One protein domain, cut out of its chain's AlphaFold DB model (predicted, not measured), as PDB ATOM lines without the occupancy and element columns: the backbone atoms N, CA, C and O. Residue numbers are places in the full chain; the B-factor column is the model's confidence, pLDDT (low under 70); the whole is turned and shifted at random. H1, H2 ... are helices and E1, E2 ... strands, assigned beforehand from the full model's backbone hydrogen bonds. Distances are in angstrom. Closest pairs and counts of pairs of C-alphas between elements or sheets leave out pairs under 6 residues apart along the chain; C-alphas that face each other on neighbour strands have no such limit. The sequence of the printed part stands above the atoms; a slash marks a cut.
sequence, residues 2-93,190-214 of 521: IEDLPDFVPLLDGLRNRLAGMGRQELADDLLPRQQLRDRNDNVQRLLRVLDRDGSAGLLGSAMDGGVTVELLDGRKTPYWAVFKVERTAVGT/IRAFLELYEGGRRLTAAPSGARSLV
ATOM      1  N   ILE A   2      16.263 -51.600  44.821       81.94
ATOM      2  CA  ILE A   2      16.473 -51.556  43.360       81.94
ATOM      3  C   ILE A   2      15.958 -52.867  42.756       81.94
ATOM      4  O   ILE A   2      16.384 -53.934  43.184       81.94
ATOM      5  N   GLU A   3      15.021 -52.799  41.808       80.50
ATOM      6  CA  GLU A   3      14.503 -53.987  41.108       80.50
ATOM      7  C   GLU A   3      15.275 -54.265  39.823       80.50
ATOM      8  O   GLU A   3      15.674 -55.400  39.555       80.50
ATOM      9  N   ASP A   4      15.497 -53.210  39.046       85.31
ATOM     10  CA  ASP A   4      16.211 -53.274  37.784       85.31
ATOM     11  C   ASP A   4      17.321 -52.229  37.775       85.31
ATOM     12  O   ASP A   4      17.094 -51.053  38.078       85.31
ATOM     13  N   LEU A   5      18.526 -52.681  37.453       86.44
ATOM     14  CA  LEU A   5      19.725 -51.865  37.369       86.44
ATOM     15  C   LEU A   5      20.445 -52.234  36.070       86.44
ATOM     16  O   LEU A   5      20.683 -53.423  35.845       86.44
ATOM     17  N   PRO A   6      20.806 -51.253  35.223       89.56
ATOM     18  CA  PRO A   6      21.565 -51.532  34.014       89.56
ATOM     19  C   PRO A   6      22.902 -52.205  34.322       89.56
ATOM     20  O   PRO A   6      23.548 -51.879  35.314       89.56
ATOM     21  N   ASP A   7      23.353 -53.072  33.419       89.81
ATOM     22  CA  ASP A   7      24.721 -53.582  33.451       89.81
ATOM     23  C   ASP A   7      25.717 -52.454  33.121       89.81
ATOM     24  O   ASP A   7      25.614 -51.791  32.078       89.81
ATOM     25  N   PHE A   8      26.677 -52.230  34.019       94.44
ATOM     26  CA  PHE A   8      27.718 -51.216  33.873       94.44
ATOM     27  C   PHE A   8      29.078 -51.798  33.480       94.44
ATOM     28  O   PHE A   8      29.984 -51.025  33.162       94.44
ATOM     29  N   VAL A   9      29.230 -53.124  33.403       94.88
ATOM     30  CA  VAL A   9      30.460 -53.782  32.928       94.88
ATOM     31  C   VAL A   9      30.907 -53.284  31.541       94.88
ATOM     32  O   VAL A   9      32.108 -53.037  31.374       94.88
ATOM     33  N   PRO A  10      30.011 -53.004  30.564       96.06
ATOM     34  CA  PRO A  10      30.407 -52.459  29.261       96.06
ATOM     35  C   PRO A  10      31.151 -51.113  29.312       96.06
ATOM     36  O   PRO A  10      31.801 -50.731  28.335       96.06
ATOM     37  N   LEU A  11      31.106 -50.384  30.436       96.69
ATOM     38  CA  LEU A  11      31.907 -49.170  30.626       96.69
ATOM     39  C   LEU A  11      33.415 -49.451  30.564       96.69
ATOM     40  O   LEU A  11      34.164 -48.588  30.105       96.69
ATOM     41  N   LEU A  12      33.862 -50.648  30.964       95.50
ATOM     42  CA  LEU A  12      35.266 -51.060  30.863       95.50
ATOM     43  C   LEU A  12      35.730 -51.125  29.411       95.50
ATOM     44  O   LEU A  12      36.778 -50.578  29.066       95.50
ATOM     45  N   ASP A  13      34.930 -51.741  28.543       94.94
ATOM     46  CA  ASP A  13      35.233 -51.811  27.114       94.94
ATOM     47  C   ASP A  13      35.145 -50.439  26.453       94.94
ATOM     48  O   ASP A  13      36.007 -50.083  25.648       94.94
ATOM     49  N   GLY A  14      34.173 -49.620  26.860       96.31
ATOM     50  CA  GLY A  14      34.110 -48.219  26.453       96.31
ATOM     51  C   GLY A  14      35.388 -47.450  26.806       96.31
ATOM     52  O   GLY A  14      35.870 -46.654  25.998       96.31
ATOM     53  N   LEU A  15      35.965 -47.707  27.982       96.44
ATOM     54  CA  LEU A  15      37.177 -47.038  28.446       96.44
ATOM     55  C   LEU A  15      38.414 -47.505  27.670       96.44
ATOM     56  O   LEU A  15      39.183 -46.668  27.194       96.44
ATOM     57  N   ARG A  16      38.553 -48.821  27.457       96.12
ATOM     58  CA  ARG A  16      39.597 -49.423  26.608       96.12
ATOM     59  C   ARG A  16      39.574 -48.839  25.196       96.12
ATOM     60  O   ARG A  16      40.594 -48.367  24.703       96.12
ATOM     61  N   ASN A  17      38.397 -48.802  24.572       95.88
ATOM     62  CA  ASN A  17      38.237 -48.296  23.208       95.88
ATOM     63  C   ASN A  17      38.557 -46.799  23.109       95.88
ATOM     64  O   ASN A  17      39.130 -46.355  22.116       95.88
ATOM     65  N   ARG A  18      38.233 -46.008  24.141       96.25
ATOM     66  CA  ARG A  18      38.602 -44.586  24.182       96.25
ATOM     67  C   ARG A  18      40.104 -44.375  24.320       96.25
ATOM     68  O   ARG A  18      40.635 -43.499  23.647       96.25
ATOM     69  N   LEU A  19      40.788 -45.171  25.140       95.50
ATOM     70  CA  LEU A  19      42.250 -45.135  25.227       95.50
ATOM     71  C   LEU A  19      42.902 -45.510  23.891       95.50
ATOM     72  O   LEU A  19      43.783 -44.789  23.423       95.50
ATOM     73  N   ALA A  20      42.413 -46.565  23.237       94.00
ATOM     74  CA  ALA A  20      42.865 -46.975  21.908       94.00
ATOM     75  C   ALA A  20      42.675 -45.860  20.866       94.00
ATOM     76  O   ALA A  20      43.608 -45.511  20.148       94.00
ATOM     77  N   GLY A  21      41.494 -45.230  20.841       94.81
ATOM     78  CA  GLY A  21      41.191 -44.108  19.944       94.81
ATOM     79  C   GLY A  21      42.046 -42.858  20.190       94.81
ATOM     80  O   GLY A  21      42.209 -42.042  19.289       94.81
ATOM     81  N   MET A  22      42.629 -42.718  21.384       95.44
ATOM     82  CA  MET A  22      43.601 -41.671  21.724       95.44
ATOM     83  C   MET A  22      45.056 -42.070  21.417       95.44
ATOM     84  O   MET A  22      45.975 -41.341  21.792       95.44
ATOM     85  N   GLY A  23      45.292 -43.233  20.800       94.00
ATOM     86  CA  GLY A  23      46.634 -43.769  20.552       94.00
ATOM     87  C   GLY A  23      47.334 -44.316  21.802       94.00
ATOM     88  O   GLY A  23      48.541 -44.524  21.781       94.00
ATOM     89  N   ARG A  24      46.605 -44.553  22.902       93.19
ATOM     90  CA  ARG A  24      47.131 -45.068  24.182       93.19
ATOM     91  C   ARG A  24      46.789 -46.547  24.391       93.19
ATOM     92  O   ARG A  24      46.314 -46.932  25.457       93.19
ATOM     93  N   GLN A  25      47.005 -47.365  23.362       91.81
ATOM     94  CA  GLN A  25      46.702 -48.800  23.405       91.81
ATOM     95  C   GLN A  25      47.525 -49.528  24.477       91.81
ATOM     96  O   GLN A  25      46.961 -50.289  25.252       91.81
ATOM     97  N   GLU A  26      48.822 -49.229  24.579       89.38
ATOM     98  CA  GLU A  26      49.712 -49.829  25.585       89.38
ATOM     99  C   GLU A  26      49.202 -49.584  27.010       89.38
ATOM    100  O   GLU A  26      49.071 -50.512  27.797       89.38
ATOM    101  N   LEU A  27      48.780 -48.349  27.303       90.06
ATOM    102  CA  LEU A  27      48.203 -48.003  28.600       90.06
ATOM    103  C   LEU A  27      46.906 -48.777  28.884       90.06
ATOM    104  O   LEU A  27      46.652 -49.156  30.025       90.06
ATOM    105  N   ALA A  28      46.067 -48.994  27.868       91.62
ATOM    106  CA  ALA A  28      44.851 -49.789  28.016       91.62
ATOM    107  C   ALA A  28      45.168 -51.262  28.299       91.62
ATOM    108  O   ALA A  28      44.495 -51.875  29.127       91.62
ATOM    109  N   ASP A  29      46.182 -51.814  27.634       90.25
ATOM    110  CA  ASP A  29      46.609 -53.199  27.809       90.25
ATOM    111  C   ASP A  29      47.294 -53.429  29.166       90.25
ATOM    112  O   ASP A  29      47.104 -54.493  29.756       90.25
ATOM    113  N   ASP A  30      48.005 -52.428  29.690       88.88
ATOM    114  CA  ASP A  30      48.663 -52.484  31.000       88.88
ATOM    115  C   ASP A  30      47.681 -52.262  32.164       88.88
ATOM    116  O   ASP A  30      47.686 -53.014  33.141       88.88
ATOM    117  N   LEU A  31      46.810 -51.247  32.075       89.81
ATOM    118  CA  LEU A  31      45.880 -50.906  33.159       89.81
ATOM    119  C   LEU A  31      44.601 -51.737  33.156       89.81
ATOM    120  O   LEU A  31      44.058 -52.025  34.224       89.81
ATOM    121  N   LEU A  32      44.079 -52.055  31.970       93.38
ATOM    122  CA  LEU A  32      42.763 -52.664  31.773       93.38
ATOM    123  C   LEU A  32      42.839 -53.891  30.842       93.38
ATOM    124  O   LEU A  32      42.030 -53.990  29.910       93.38
ATOM    125  N   PRO A  33      43.751 -54.854  31.068       90.56
ATOM    126  CA  PRO A  33      43.923 -55.998  30.179       90.56
ATOM    127  C   PRO A  33      42.632 -56.807  30.006       90.56
ATOM    128  O   PRO A  33      41.808 -56.927  30.911       90.56
ATOM    129  N   ARG A  34      42.446 -57.412  28.829       88.38
ATOM    130  CA  ARG A  34      41.293 -58.300  28.565       88.38
ATOM    131  C   ARG A  34      41.470 -59.710  29.131       88.38
ATOM    132  O   ARG A  34      40.491 -60.414  29.337       88.38
ATOM    133  N   GLN A  35      42.713 -60.134  29.340       85.31
ATOM    134  CA  GLN A  35      43.047 -61.463  29.846       85.31
ATOM    135  C   GLN A  35      43.394 -61.367  31.328       85.31
ATOM    136  O   GLN A  35      44.278 -60.596  31.691       85.31
ATOM    137  N   GLN A  36      42.772 -62.200  32.163       81.19
ATOM    138  CA  GLN A  36      43.042 -62.226  33.606       81.19
ATOM    139  C   GLN A  36      44.526 -62.470  33.918       81.19
ATOM    140  O   GLN A  36      45.088 -61.817  34.784       81.19
ATOM    141  N   LEU A  37      45.200 -63.334  33.150       83.50
ATOM    142  CA  LEU A  37      46.638 -63.605  33.308       83.50
ATOM    143  C   LEU A  37      47.536 -62.386  33.030       83.50
ATOM    144  O   LEU A  37      48.704 -62.381  33.413       83.50
ATOM    145  N   ARG A  38      47.014 -61.367  32.336       85.69
ATOM    146  CA  ARG A  38      47.713 -60.103  32.080       85.69
ATOM    147  C   ARG A  38      47.369 -59.027  33.112       85.69
ATOM    148  O   ARG A  38      48.112 -58.059  33.212       85.69
ATOM    149  N   ASP A  39      46.320 -59.217  33.913       84.50
ATOM    150  CA  ASP A  39      45.925 -58.312  34.997       84.50
ATOM    151  C   ASP A  39      46.768 -58.542  36.254       84.50
ATOM    152  O   ASP A  39      46.288 -58.996  37.287       84.50
ATOM    153  N   ARG A  40      48.067 -58.246  36.165       82.62
ATOM    154  CA  ARG A  40      49.036 -58.518  37.245       82.62
ATOM    155  C   ARG A  40      48.682 -57.861  38.581       82.62
ATOM    156  O   ARG A  40      49.200 -58.287  39.609       82.62
ATOM    157  N   ASN A  41      47.862 -56.812  38.553       80.56
ATOM    158  CA  ASN A  41      47.498 -56.022  39.721       80.56
ATOM    159  C   ASN A  41      46.014 -56.144  40.112       80.56
ATOM    160  O   ASN A  41      45.564 -55.418  41.004       80.56
ATOM    161  N   ASP A  42      45.266 -57.040  39.463       85.69
ATOM    162  CA  ASP A  42      43.824 -57.236  39.656       85.69
ATOM    163  C   ASP A  42      42.987 -55.955  39.444       85.69
ATOM    164  O   ASP A  42      41.934 -55.775  40.062       85.69
ATOM    165  N   ASN A  43      43.444 -55.033  38.593       85.00
ATOM    166  CA  ASN A  43      42.768 -53.762  38.331       85.00
ATOM    167  C   ASN A  43      41.372 -53.982  37.736       85.00
ATOM    168  O   ASN A  43      40.404 -53.347  38.155       85.00
ATOM    169  N   VAL A  44      41.243 -54.910  36.785       88.75
ATOM    170  CA  VAL A  44      39.964 -55.230  36.141       88.75
ATOM    171  C   VAL A  44      39.046 -55.934  37.128       88.75
ATOM    172  O   VAL A  44      37.872 -55.590  37.206       88.75
ATOM    173  N   GLN A  45      39.570 -56.854  37.940       84.00
ATOM    174  CA  GLN A  45      38.782 -57.528  38.978       84.00
ATOM    175  C   GLN A  45      38.244 -56.547  40.027       84.00
ATOM    176  O   GLN A  45      37.087 -56.640  40.429       84.00
ATOM    177  N   ARG A  46      39.049 -55.562  40.444       83.81
ATOM    178  CA  ARG A  46      38.606 -54.500  41.361       83.81
ATOM    179  C   ARG A  46      37.502 -53.643  40.757       83.81
ATOM    180  O   ARG A  46      36.546 -53.325  41.455       83.81
ATOM    181  N   LEU A  47      37.611 -53.297  39.476       85.25
ATOM    182  CA  LEU A  47      36.569 -52.540  38.787       85.25
ATOM    183  C   LEU A  47      35.294 -53.361  38.587       85.25
ATOM    184  O   LEU A  47      34.205 -52.829  38.770       85.25
ATOM    185  N   LEU A  48      35.407 -54.652  38.269       86.31
ATOM    186  CA  LEU A  48      34.249 -55.537  38.128       86.31
ATOM    187  C   LEU A  48      33.452 -55.646  39.429       86.31
ATOM    188  O   LEU A  48      32.236 -55.568  39.368       86.31
ATOM    189  N   ARG A  49      34.112 -55.681  40.596       80.44
ATOM    190  CA  ARG A  49      33.436 -55.650  41.912       80.44
ATOM    191  C   ARG A  49      32.597 -54.395  42.171       80.44
ATOM    192  O   ARG A  49      31.827 -54.371  43.121       80.44
ATOM    193  N   VAL A  50      32.818 -53.325  41.408       81.88
ATOM    194  CA  VAL A  50      32.063 -52.066  41.514       81.88
ATOM    195  C   VAL A  50      31.029 -51.946  40.394       81.88
ATOM    196  O   VAL A  50      29.984 -51.332  40.591       81.88
ATOM    197  N   LEU A  51      31.329 -52.489  39.213       85.06
ATOM    198  CA  LEU A  51      30.530 -52.324  37.995       85.06
ATOM    199  C   LEU A  51      29.554 -53.471  37.738       85.06
ATOM    200  O   LEU A  51      28.620 -53.294  36.957       85.06
ATOM    201  N   ASP A  52      29.766 -54.635  38.351       83.38
ATOM    202  CA  ASP A  52      28.799 -55.722  38.308       83.38
ATOM    203  C   ASP A  52      27.486 -55.315  38.991       83.38
ATOM    204  O   ASP A  52      27.389 -54.312  39.707       83.38
ATOM    205  N   ARG A  53      26.422 -56.066  38.711       74.88
ATOM    206  CA  ARG A  53      25.071 -55.707  39.155       74.88
ATOM    207  C   ARG A  53      24.972 -55.611  40.679       74.88
ATOM    208  O   ARG A  53      24.325 -54.697  41.183       74.88
ATOM    209  N   ASP A  54      25.612 -56.528  41.396       70.62
ATOM    210  CA  ASP A  54      25.534 -56.597  42.854       70.62
ATOM    211  C   ASP A  54      26.355 -55.493  43.527       70.62
ATOM    212  O   ASP A  54      25.846 -54.791  44.406       70.62
ATOM    213  N   GLY A  55      27.593 -55.279  43.077       68.38
ATOM    214  CA  GLY A  55      28.466 -54.218  43.566       68.38
ATOM    215  C   GLY A  55      27.904 -52.834  43.270       68.38
ATOM    216  O   GLY A  55      27.830 -51.988  44.164       68.38
ATOM    217  N   SER A  56      27.421 -52.611  42.047       72.56
ATOM    218  CA  SER A  56      26.824 -51.329  41.664       72.56
ATOM    219  C   SER A  56      25.507 -51.049  42.384       72.56
ATOM    220  O   SER A  56      25.254 -49.895  42.723       72.56
ATOM    221  N   ALA A  57      24.689 -52.066  42.681       72.88
ATOM    222  CA  ALA A  57      23.491 -51.900  43.502       72.88
ATOM    223  C   ALA A  57      23.840 -51.530  44.953       72.88
ATOM    224  O   ALA A  57      23.215 -50.630  45.516       72.88
ATOM    225  N   GLY A  58      24.851 -52.183  45.539       67.75
ATOM    226  CA  GLY A  58      25.322 -51.902  46.898       67.75
ATOM    227  C   GLY A  58      25.997 -50.534  47.051       67.75
ATOM    228  O   GLY A  58      25.895 -49.920  48.110       67.75
ATOM    229  N   LEU A  59      26.636 -50.039  45.990       78.31
ATOM    230  CA  LEU A  59      27.382 -48.775  45.970       78.31
ATOM    231  C   LEU A  59      26.667 -47.653  45.207       78.31
ATOM    232  O   LEU A  59      27.261 -46.607  44.932       78.31
ATOM    233  N   LEU A  60      25.396 -47.849  44.840       82.25
ATOM    234  CA  LEU A  60      24.640 -46.882  44.043       82.25
ATOM    235  C   LEU A  60      24.552 -45.521  44.747       82.25
ATOM    236  O   LEU A  60      24.640 -44.487  44.087       82.25
ATOM    237  N   GLY A  61      24.430 -45.521  46.081       82.00
ATOM    238  CA  GLY A  61      24.451 -44.314  46.909       82.00
ATOM    239  C   GLY A  61      25.730 -43.506  46.699       82.00
ATOM    240  O   GLY A  61      25.663 -42.365  46.238       82.00
ATOM    241  N   SER A  62      26.895 -44.118  46.926       82.62
ATOM    242  CA  SER A  62      28.198 -43.486  46.670       82.62
ATOM    243  C   SER A  62      28.395 -43.103  45.201       82.62
ATOM    244  O   SER A  62      28.917 -42.026  44.907       82.62
ATOM    245  N   ALA A  63      27.957 -43.944  44.259       89.00
ATOM    246  CA  ALA A  63      28.065 -43.667  42.827       89.00
ATOM    247  C   ALA A  63      27.260 -42.422  42.412       89.00
ATOM    248  O   ALA A  63      27.706 -41.665  41.545       89.00
ATOM    249  N   MET A  64      26.108 -42.186  43.050       90.81
ATOM    250  CA  MET A  64      25.260 -41.006  42.839       90.81
ATOM    251  C   MET A  64      25.687 -39.780  43.659       90.81
ATOM    252  O   MET A  64      25.407 -38.649  43.264       90.81
ATOM    253  N   ASP A  65      26.397 -39.975  44.771       86.50
ATOM    254  CA  ASP A  65      26.863 -38.923  45.683       86.50
ATOM    255  C   ASP A  65      28.330 -38.522  45.436       86.50
ATOM    256  O   ASP A  65      29.050 -38.146  46.349       86.50
ATOM    257  N   GLY A  66      28.811 -38.594  44.194       81.06
ATOM    258  CA  GLY A  66      30.145 -38.105  43.808       81.06
ATOM    259  C   GLY A  66      31.104 -39.164  43.273       81.06
ATOM    260  O   GLY A  66      32.159 -38.804  42.744       81.06
ATOM    261  N   GLY A  67      30.713 -40.433  43.329       87.62
ATOM    262  CA  GLY A  67      31.375 -41.534  42.646       87.62
ATOM    263  C   GLY A  67      32.167 -42.459  43.565       87.62
ATOM    264  O   GLY A  67      32.711 -42.043  44.591       87.62
ATOM    265  N   VAL A  68      32.275 -43.714  43.138       84.25
ATOM    266  CA  VAL A  68      33.115 -44.744  43.760       84.25
ATOM    267  C   VAL A  68      34.497 -44.681  43.125       84.25
ATOM    268  O   VAL A  68      34.617 -44.784  41.905       84.25
ATOM    269  N   THR A  69      35.534 -44.482  43.936       85.00
ATOM    270  CA  THR A  69      36.919 -44.410  43.451       85.00
ATOM    271  C   THR A  69      37.564 -45.787  43.528       85.00
ATOM    272  O   THR A  69      37.378 -46.508  44.497       85.00
ATOM    273  N   VAL A  70      38.319 -46.164  42.500       84.25
ATOM    274  CA  VAL A  70      39.093 -47.408  42.472       84.25
ATOM    275  C   VAL A  70      40.507 -47.073  42.036       84.25
ATOM    276  O   VAL A  70      40.715 -46.579  40.927       84.25
ATOM    277  N   GLU A  71      41.487 -47.329  42.898       82.06
ATOM    278  CA  GLU A  71      42.896 -47.168  42.541       82.06
ATOM    279  C   GLU A  71      43.316 -48.242  41.529       82.06
ATOM    280  O   GLU A  71      43.087 -49.439  41.736       82.06
ATOM    281  N   LEU A  72      43.942 -47.799  40.435       84.62
ATOM    282  CA  LEU A  72      44.481 -48.664  39.393       84.62
ATOM    283  C   LEU A  72      46.001 -48.650  39.484       84.62
ATOM    284  O   LEU A  72      46.647 -47.606  39.375       84.62
ATOM    285  N   LEU A  73      46.578 -49.824  39.700       80.88
ATOM    286  CA  LEU A  73      48.005 -49.967  39.917       80.88
ATOM    287  C   LEU A  73      48.722 -50.159  38.576       80.88
ATOM    288  O   LEU A  73      48.408 -51.080  37.825       80.88
ATOM    289  N   ASP A  74      49.732 -49.326  38.334       75.31
ATOM    290  CA  ASP A  74      50.677 -49.401  37.208       75.31
ATOM    291  C   ASP A  74      52.127 -49.376  37.736       75.31
ATOM    292  O   ASP A  74      52.977 -48.543  37.402       75.31
ATOM    293  N   GLY A  75      52.392 -50.214  38.740       67.44
ATOM    294  CA  GLY A  75      53.657 -50.172  39.474       67.44
ATOM    295  C   GLY A  75      53.854 -48.864  40.261       67.44
ATOM    296  O   GLY A  75      52.991 -48.467  41.035       67.44
ATOM    297  N   ARG A  76      55.036 -48.230  40.141       59.34
ATOM    298  CA  ARG A  76      55.451 -47.051  40.947       59.34
ATOM    299  C   ARG A  76      55.538 -45.729  40.173       59.34
ATOM    300  O   ARG A  76      55.976 -44.736  40.752       59.34
ATOM    301  N   LYS A  77      55.227 -45.709  38.875       66.06
ATOM    302  CA  LYS A  77      55.572 -44.563  38.013       66.06
ATOM    303  C   LYS A  77      54.528 -43.450  38.063       66.06
ATOM    304  O   LYS A  77      54.896 -42.300  38.288       66.06
ATOM    305  N   THR A  78      53.252 -43.802  37.933       74.50
ATOM    306  CA  THR A  78      52.157 -42.831  37.829       74.50
ATOM    307  C   THR A  78      50.928 -43.339  38.582       74.50
ATOM    308  O   THR A  78      50.555 -44.497  38.400       74.50
ATOM    309  N   PRO A  79      50.291 -42.521  39.440       81.75
ATOM    310  CA  PRO A  79      49.050 -42.916  40.093       81.75
ATOM    311  C   PRO A  79      47.871 -42.784  39.121       81.75
ATOM    312  O   PRO A  79      47.609 -41.691  38.604       81.75
ATOM    313  N   TYR A  80      47.151 -43.890  38.926       86.69
ATOM    314  CA  TYR A  80      45.910 -43.951  38.160       86.69
ATOM    315  C   TYR A  80      44.742 -44.340  39.058       86.69
ATOM    316  O   TYR A  80      44.888 -45.078  40.031       86.69
ATOM    317  N   TRP A  81      43.555 -43.853  38.723       88.44
ATOM    318  CA  TRP A  81      42.322 -44.299  39.357       88.44
ATOM    319  C   TRP A  81      41.158 -44.175  38.397       88.44
ATOM    320  O   TRP A  81      41.132 -43.302  37.521       88.44
ATOM    321  N   ALA A  82      40.179 -45.044  38.601       91.75
ATOM    322  CA  ALA A  82      38.878 -44.917  37.990       91.75
ATOM    323  C   ALA A  82      37.883 -44.316  38.982       91.75
ATOM    324  O   ALA A  82      37.975 -44.550  40.186       91.75
ATOM    325  N   VAL A  83      36.902 -43.578  38.474       93.19
ATOM    326  CA  VAL A  83      35.744 -43.142  39.252       93.19
ATOM    327  C   VAL A  83      34.476 -43.594  38.543       93.19
ATOM    328  O   VAL A  83      34.195 -43.145  37.431       93.19
ATOM    329  N   PHE A  84      33.716 -44.480  39.185       93.94
ATOM    330  CA  PHE A  84      32.390 -44.887  38.729       93.94
ATOM    331  C   PHE A  84      31.341 -43.911  39.262       93.94
ATOM    332  O   PHE A  84      31.225 -43.721  40.473       93.94
ATOM    333  N   LYS A  85      30.587 -43.277  38.363       95.69
ATOM    334  CA  LYS A  85      29.563 -42.274  38.686       95.69
ATOM    335  C   LYS A  85      28.236 -42.627  38.042       95.69
ATOM    336  O   LYS A  85      28.209 -43.056  36.890       95.69
ATOM    337  N   VAL A  86      27.143 -42.356  38.746       95.44
ATOM    338  CA  VAL A  86      25.780 -42.460  38.218       95.44
ATOM    339  C   VAL A  86      25.071 -41.130  38.432       95.44
ATOM    340  O   VAL A  86      24.903 -40.669  39.550       95.44
ATOM    341  N   GLU A  87      24.630 -40.504  37.353       94.88
ATOM    342  CA  GLU A  87      23.884 -39.253  37.391       94.88
ATOM    343  C   GLU A  87      22.411 -39.520  37.101       94.88
ATOM    344  O   GLU A  87      22.062 -40.134  36.089       94.88
ATOM    345  N   ARG A  88      21.525 -39.013  37.963       93.31
ATOM    346  CA  ARG A  88      20.098 -38.925  37.646       93.31
ATOM    347  C   ARG A  88      19.895 -37.811  36.623       93.31
ATOM    348  O   ARG A  88      20.230 -36.661  36.894       93.31
ATOM    349  N   THR A  89      19.316 -38.145  35.474       94.00
ATOM    350  CA  THR A  89      19.171 -37.206  34.344       94.00
ATOM    351  C   THR A  89      17.804 -36.528  34.280       94.00
ATOM    352  O   THR A  89      17.688 -35.458  33.693       94.00
ATOM    353  N   ALA A  90      16.782 -37.112  34.910       91.88
ATOM    354  CA  ALA A  90      15.444 -36.536  35.014       91.88
ATOM    355  C   ALA A  90      14.729 -37.022  36.285       91.88
ATOM    356  O   ALA A  90      15.225 -37.893  37.005       91.88
ATOM    357  N   VAL A  91      13.560 -36.446  36.574       89.75
ATOM    358  CA  VAL A  91      12.682 -36.928  37.651       89.75
ATOM    359  C   VAL A  91      12.209 -38.345  37.318       89.75
ATOM    360  O   VAL A  91      11.984 -38.671  36.153       89.75
ATOM    361  N   GLY A  92      12.098 -39.196  38.339       90.00
ATOM    362  CA  GLY A  92      11.571 -40.544  38.159       90.00
ATOM    363  C   GLY A  92      10.078 -40.525  37.843       90.00
ATOM    364  O   GLY A  92       9.333 -39.725  38.407       90.00
ATOM    365  N   THR A  93       9.638 -41.412  36.961       94.25
ATOM    366  CA  THR A  93       8.233 -41.573  36.586       94.25
ATOM    367  C   THR A  93       7.654 -42.810  37.249       94.25
ATOM    368  O   THR A  93       8.338 -43.824  37.395       94.25
ATOM    369  N   ILE A 190      18.770 -42.373  34.168       96.94
ATOM    370  CA  ILE A 190      20.154 -42.244  34.626       96.94
ATOM    371  C   ILE A 190      21.152 -42.229  33.465       96.94
ATOM    372  O   ILE A 190      20.873 -42.662  32.346       96.94
ATOM    373  N   ARG A 191      22.357 -41.753  33.761       96.75
ATOM    374  CA  ARG A 191      23.543 -41.890  32.920       96.75
ATOM    375  C   ARG A 191      24.714 -42.266  33.811       96.75
ATOM    376  O   ARG A 191      24.938 -41.615  34.822       96.75
ATOM    377  N   ALA A 192      25.449 -43.305  33.442       96.69
ATOM    378  CA  ALA A 192      26.616 -43.745  34.192       96.69
ATOM    379  C   ALA A 192      27.906 -43.423  33.439       96.69
ATOM    380  O   ALA A 192      27.917 -43.341  32.206       96.69
ATOM    381  N   PHE A 193      28.987 -43.248  34.188       97.00
ATOM    382  CA  PHE A 193      30.307 -42.937  33.668       97.00
ATOM    383  C   PHE A 193      31.374 -43.721  34.416       97.00
ATOM    384  O   PHE A 193      31.305 -43.865  35.635       97.00
ATOM    385  N   LEU A 194      32.395 -44.155  33.684       97.69
ATOM    386  CA  LEU A 194      33.654 -44.611  34.251       97.69
ATOM    387  C   LEU A 194      34.754 -43.650  33.808       97.69
ATOM    388  O   LEU A 194      35.147 -43.640  32.642       97.69
ATOM    389  N   GLU A 195      35.203 -42.794  34.717       96.81
ATOM    390  CA  GLU A 195      36.226 -41.785  34.443       96.81
ATOM    391  C   GLU A 195      37.606 -42.312  34.824       96.81
ATOM    392  O   GLU A 195      37.778 -42.784  35.939       96.81
ATOM    393  N   LEU A 196      38.592 -42.196  33.937       95.75
ATOM    394  CA  LEU A 196      39.986 -42.530  34.216       95.75
ATOM    395  C   LEU A 196      40.787 -41.255  34.445       95.75
ATOM    396  O   LEU A 196      40.718 -40.309  33.654       95.75
ATOM    397  N   TYR A 197      41.587 -41.256  35.499       92.06
ATOM    398  CA  TYR A 197      42.448 -40.147  35.873       92.06
ATOM    399  C   TYR A 197      43.915 -40.564  35.903       92.06
ATOM    400  O   TYR A 197      44.248 -41.694  36.251       92.06
ATOM    401  N   GLU A 198      44.777 -39.606  35.575       89.81
ATOM    402  CA  GLU A 198      46.233 -39.699  35.604       89.81
ATOM    403  C   GLU A 198      46.770 -38.481  36.372       89.81
ATOM    404  O   GLU A 198      46.546 -37.337  35.968       89.81
ATOM    405  N   GLY A 199      47.439 -38.696  37.513       78.81
ATOM    406  CA  GLY A 199      48.136 -37.615  38.234       78.81
ATOM    407  C   GLY A 199      47.265 -36.401  38.611       78.81
ATOM    408  O   GLY A 199      47.762 -35.279  38.690       78.81
ATOM    409  N   GLY A 200      45.962 -36.605  38.809       77.38
ATOM    410  CA  GLY A 200      44.993 -35.584  39.234       77.38
ATOM    411  C   GLY A 200      44.172 -34.998  38.090       77.38
ATOM    412  O   GLY A 200      43.230 -34.243  38.328       77.38
ATOM    413  N   ARG A 201      44.495 -35.352  36.845       88.00
ATOM    414  CA  ARG A 201      43.797 -34.885  35.645       88.00
ATOM    415  C   ARG A 201      42.968 -36.013  35.059       88.00
ATOM    416  O   ARG A 201      43.427 -37.148  34.980       88.00
ATOM    417  N   ARG A 202      41.742 -35.701  34.635       93.12
ATOM    418  CA  ARG A 202      40.905 -36.673  33.927       93.12
ATOM    419  C   ARG A 202      41.540 -36.950  32.568       93.12
ATOM    420  O   ARG A 202      41.625 -36.041  31.746       93.12
ATOM    421  N   LEU A 203      41.973 -38.186  32.356       94.50
ATOM    422  CA  LEU A 203      42.569 -38.638  31.107       94.50
ATOM    423  C   LEU A 203      41.481 -38.886  30.061       94.50
ATOM    424  O   LEU A 203      41.532 -38.350  28.958       94.50
ATOM    425  N   THR A 204      40.472 -39.678  30.417       96.38
ATOM    426  CA  THR A 204      39.316 -39.970  29.561       96.38
ATOM    427  C   THR A 204      38.150 -40.470  30.416       96.38
ATOM    428  O   THR A 204      38.271 -40.599  31.632       96.38
ATOM    429  N   ALA A 205      36.994 -40.718  29.814       96.69
ATOM    430  CA  ALA A 205      35.827 -41.259  30.509       96.69
ATOM    431  C   ALA A 205      34.976 -42.079  29.554       96.69
ATOM    432  O   ALA A 205      34.843 -41.668  28.414       96.69
ATOM    433  N   ALA A 206      34.353 -43.168  29.985       97.44
ATOM    434  CA  ALA A 206      33.397 -43.934  29.190       97.44
ATOM    435  C   ALA A 206      31.965 -43.688  29.697       97.44
ATOM    436  O   ALA A 206      31.715 -43.924  30.876       97.44
ATOM    437  N   PRO A 207      31.025 -43.201  28.864       96.44
ATOM    438  CA  PRO A 207      29.619 -43.056  29.236       96.44
ATOM    439  C   PRO A 207      28.801 -44.310  28.886       96.44
ATOM    440  O   PRO A 207      29.036 -44.930  27.850       96.44
ATOM    441  N   SER A 208      27.773 -44.627  29.678       94.44
ATOM    442  CA  SER A 208      26.846 -45.747  29.412       94.44
ATOM    443  C   SER A 208      25.715 -45.409  28.429       94.44
ATOM    444  O   SER A 208      24.948 -46.294  28.033       94.44
ATOM    445  N   GLY A 209      25.595 -44.132  28.049       92.50
ATOM    446  CA  GLY A 209      24.441 -43.591  27.328       92.50
ATOM    447  C   GLY A 209      23.254 -43.298  28.251       92.50
ATOM    448  O   GLY A 209      23.378 -43.321  29.475       92.50
ATOM    449  N   ALA A 210      22.101 -42.966  27.667       93.56
ATOM    450  CA  ALA A 210      20.861 -42.827  28.428       93.56
ATOM    451  C   ALA A 210      20.351 -44.216  28.831       93.56
ATOM    452  O   ALA A 210      20.188 -45.092  27.980       93.56
ATOM    453  N   ARG A 211      20.123 -44.416  30.128       95.31
ATOM    454  CA  ARG A 211      19.601 -45.654  30.711       95.31
ATOM    455  C   ARG A 211      18.513 -45.316  31.729       95.31
ATOM    456  O   ARG A 211      18.280 -44.151  32.042       95.31
ATOM    457  N   SER A 212      17.858 -46.331  32.269       94.62
ATOM    458  CA  SER A 212      16.947 -46.182  33.401       94.62
ATOM    459  C   SER A 212      17.187 -47.298  34.402       94.62
ATOM    460  O   SER A 212      17.528 -48.404  33.997       94.62
ATOM    461  N   LEU A 213      16.985 -47.007  35.680       93.81
ATOM    462  CA  LEU A 213      16.848 -48.020  36.723       93.81
ATOM    463  C   LEU A 213      15.406 -48.033  37.229       93.81
ATOM    464  O   LEU A 213      14.704 -47.024  37.106       93.81
ATOM    465  N   VAL A 214      14.974 -49.145  37.814       91.75
ATOM    466  CA  VAL A 214      13.673 -49.253  38.480       91.75
ATOM    467  C   VAL A 214      13.898 -49.350  39.978       91.75
ATOM    468  O   VAL A 214      14.528 -50.280  40.486       91.75
TER     469      VAL A 214
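This is residues 2 to 93 and 190 to 214 of the 521 residues of an uncharacterized protein of Streptomyces sp. SID4937 (UniProt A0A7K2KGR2). A long, strongly twisted sheet of four strands has helices H1 and H3 over one face, with no named helix over the other; H2 folds back on H1 in a helical hairpin, and the short strands E1 and E6 come together beyond one end of the sheet. The printed part has 117 residues with five named helices and six named strands, in the order E1 H1 H2 H3 H4 H5 E2 E3 E4 E5 E6. The sheet's order is E2 - E3 - E4 - E5, all antiparallel, and the class is mixed, helices and strands. The whole is compact, with a radius of gyration of the C-alphas of 14.1 A, but elongated in outline, spanning 46 by 25 by 21 A.

E1, residues 2 to 4, begins at C-alpha 2 at (16.473, -51.556, 43.360). H1, residues 10 to 21, is 16.5 A long, and H2 is residues 25 to 31. H3, residues 43 to 51, is 12.3 A long; H4 is residues 53 to 58 and H5 residues 60 to 64. E2, residues 68 to 72, is 12.8 A long. E3, residues 80 to 88, is 26.3 A long and begins at C-alpha 80 at (45.910, -43.951, 38.160). E4, residues 190 to 198, is 26.2 A long, and E5, residues 201 to 207, 17.6 A. E6, residues 211 to 214, ends at C-alpha 214 at (13.673, -49.253, 38.480).

E2 and E3 form a hairpin, with N 70 and O 82 2.8 A apart, within hydrogen-bond range. E3 and E4 are antiparallel, with N 83 and O 195 at 2.8 A. E4 and E5 form a hairpin, with N 196 and O 204 at 2.8 A. H1 and H3 are on the same face of the sheet, two layers, helices on one face of a sheet. H1, at a height of 7.9 A, lies over E5 and only just over E4, where 3 of its C-alphas fall; its closest C-alphas to E5 are Leu 15 and Ala 206, 4.9 A. H3, at a height of 9.1 A, lies over E2 and E3 and runs along the strands, at 13 degrees to E3 on the local plane. H1 touches H2 with residues 16 to 20 alone, at a steep tilt of 41 degrees, opposite ways; the closest C-alphas are those of Arg 16 and Ala 28, 5.5 A. H3 and H4 only just touch, only at the corner, with 3 pairs of C-alphas within 8 A, the closest Val 50 and Ser 56 at 5.3 A. H5 stands at the sheet's level. E1 and E6 pair with no named strand; their closest C-alphas, Asp 4 and Val 214, are 4.8 A apart. Every O i to N i+4 pair is within hydrogen-bond range in H1, H2, H4 and H5; in H3, 4 of 5 are.

The two C-alphas farthest apart, those of Arg 76 and Thr 93, are 47.7 A apart. Residues 94 to 189 are not printed, and C-alphas 93 and 190 are 12.1 A apart across the cut. The link from H2 to H3, 11 residues, is long. The mean pLDDT of the printed part is 88.0; residues 55, 58 and 75 to 77 are under 70.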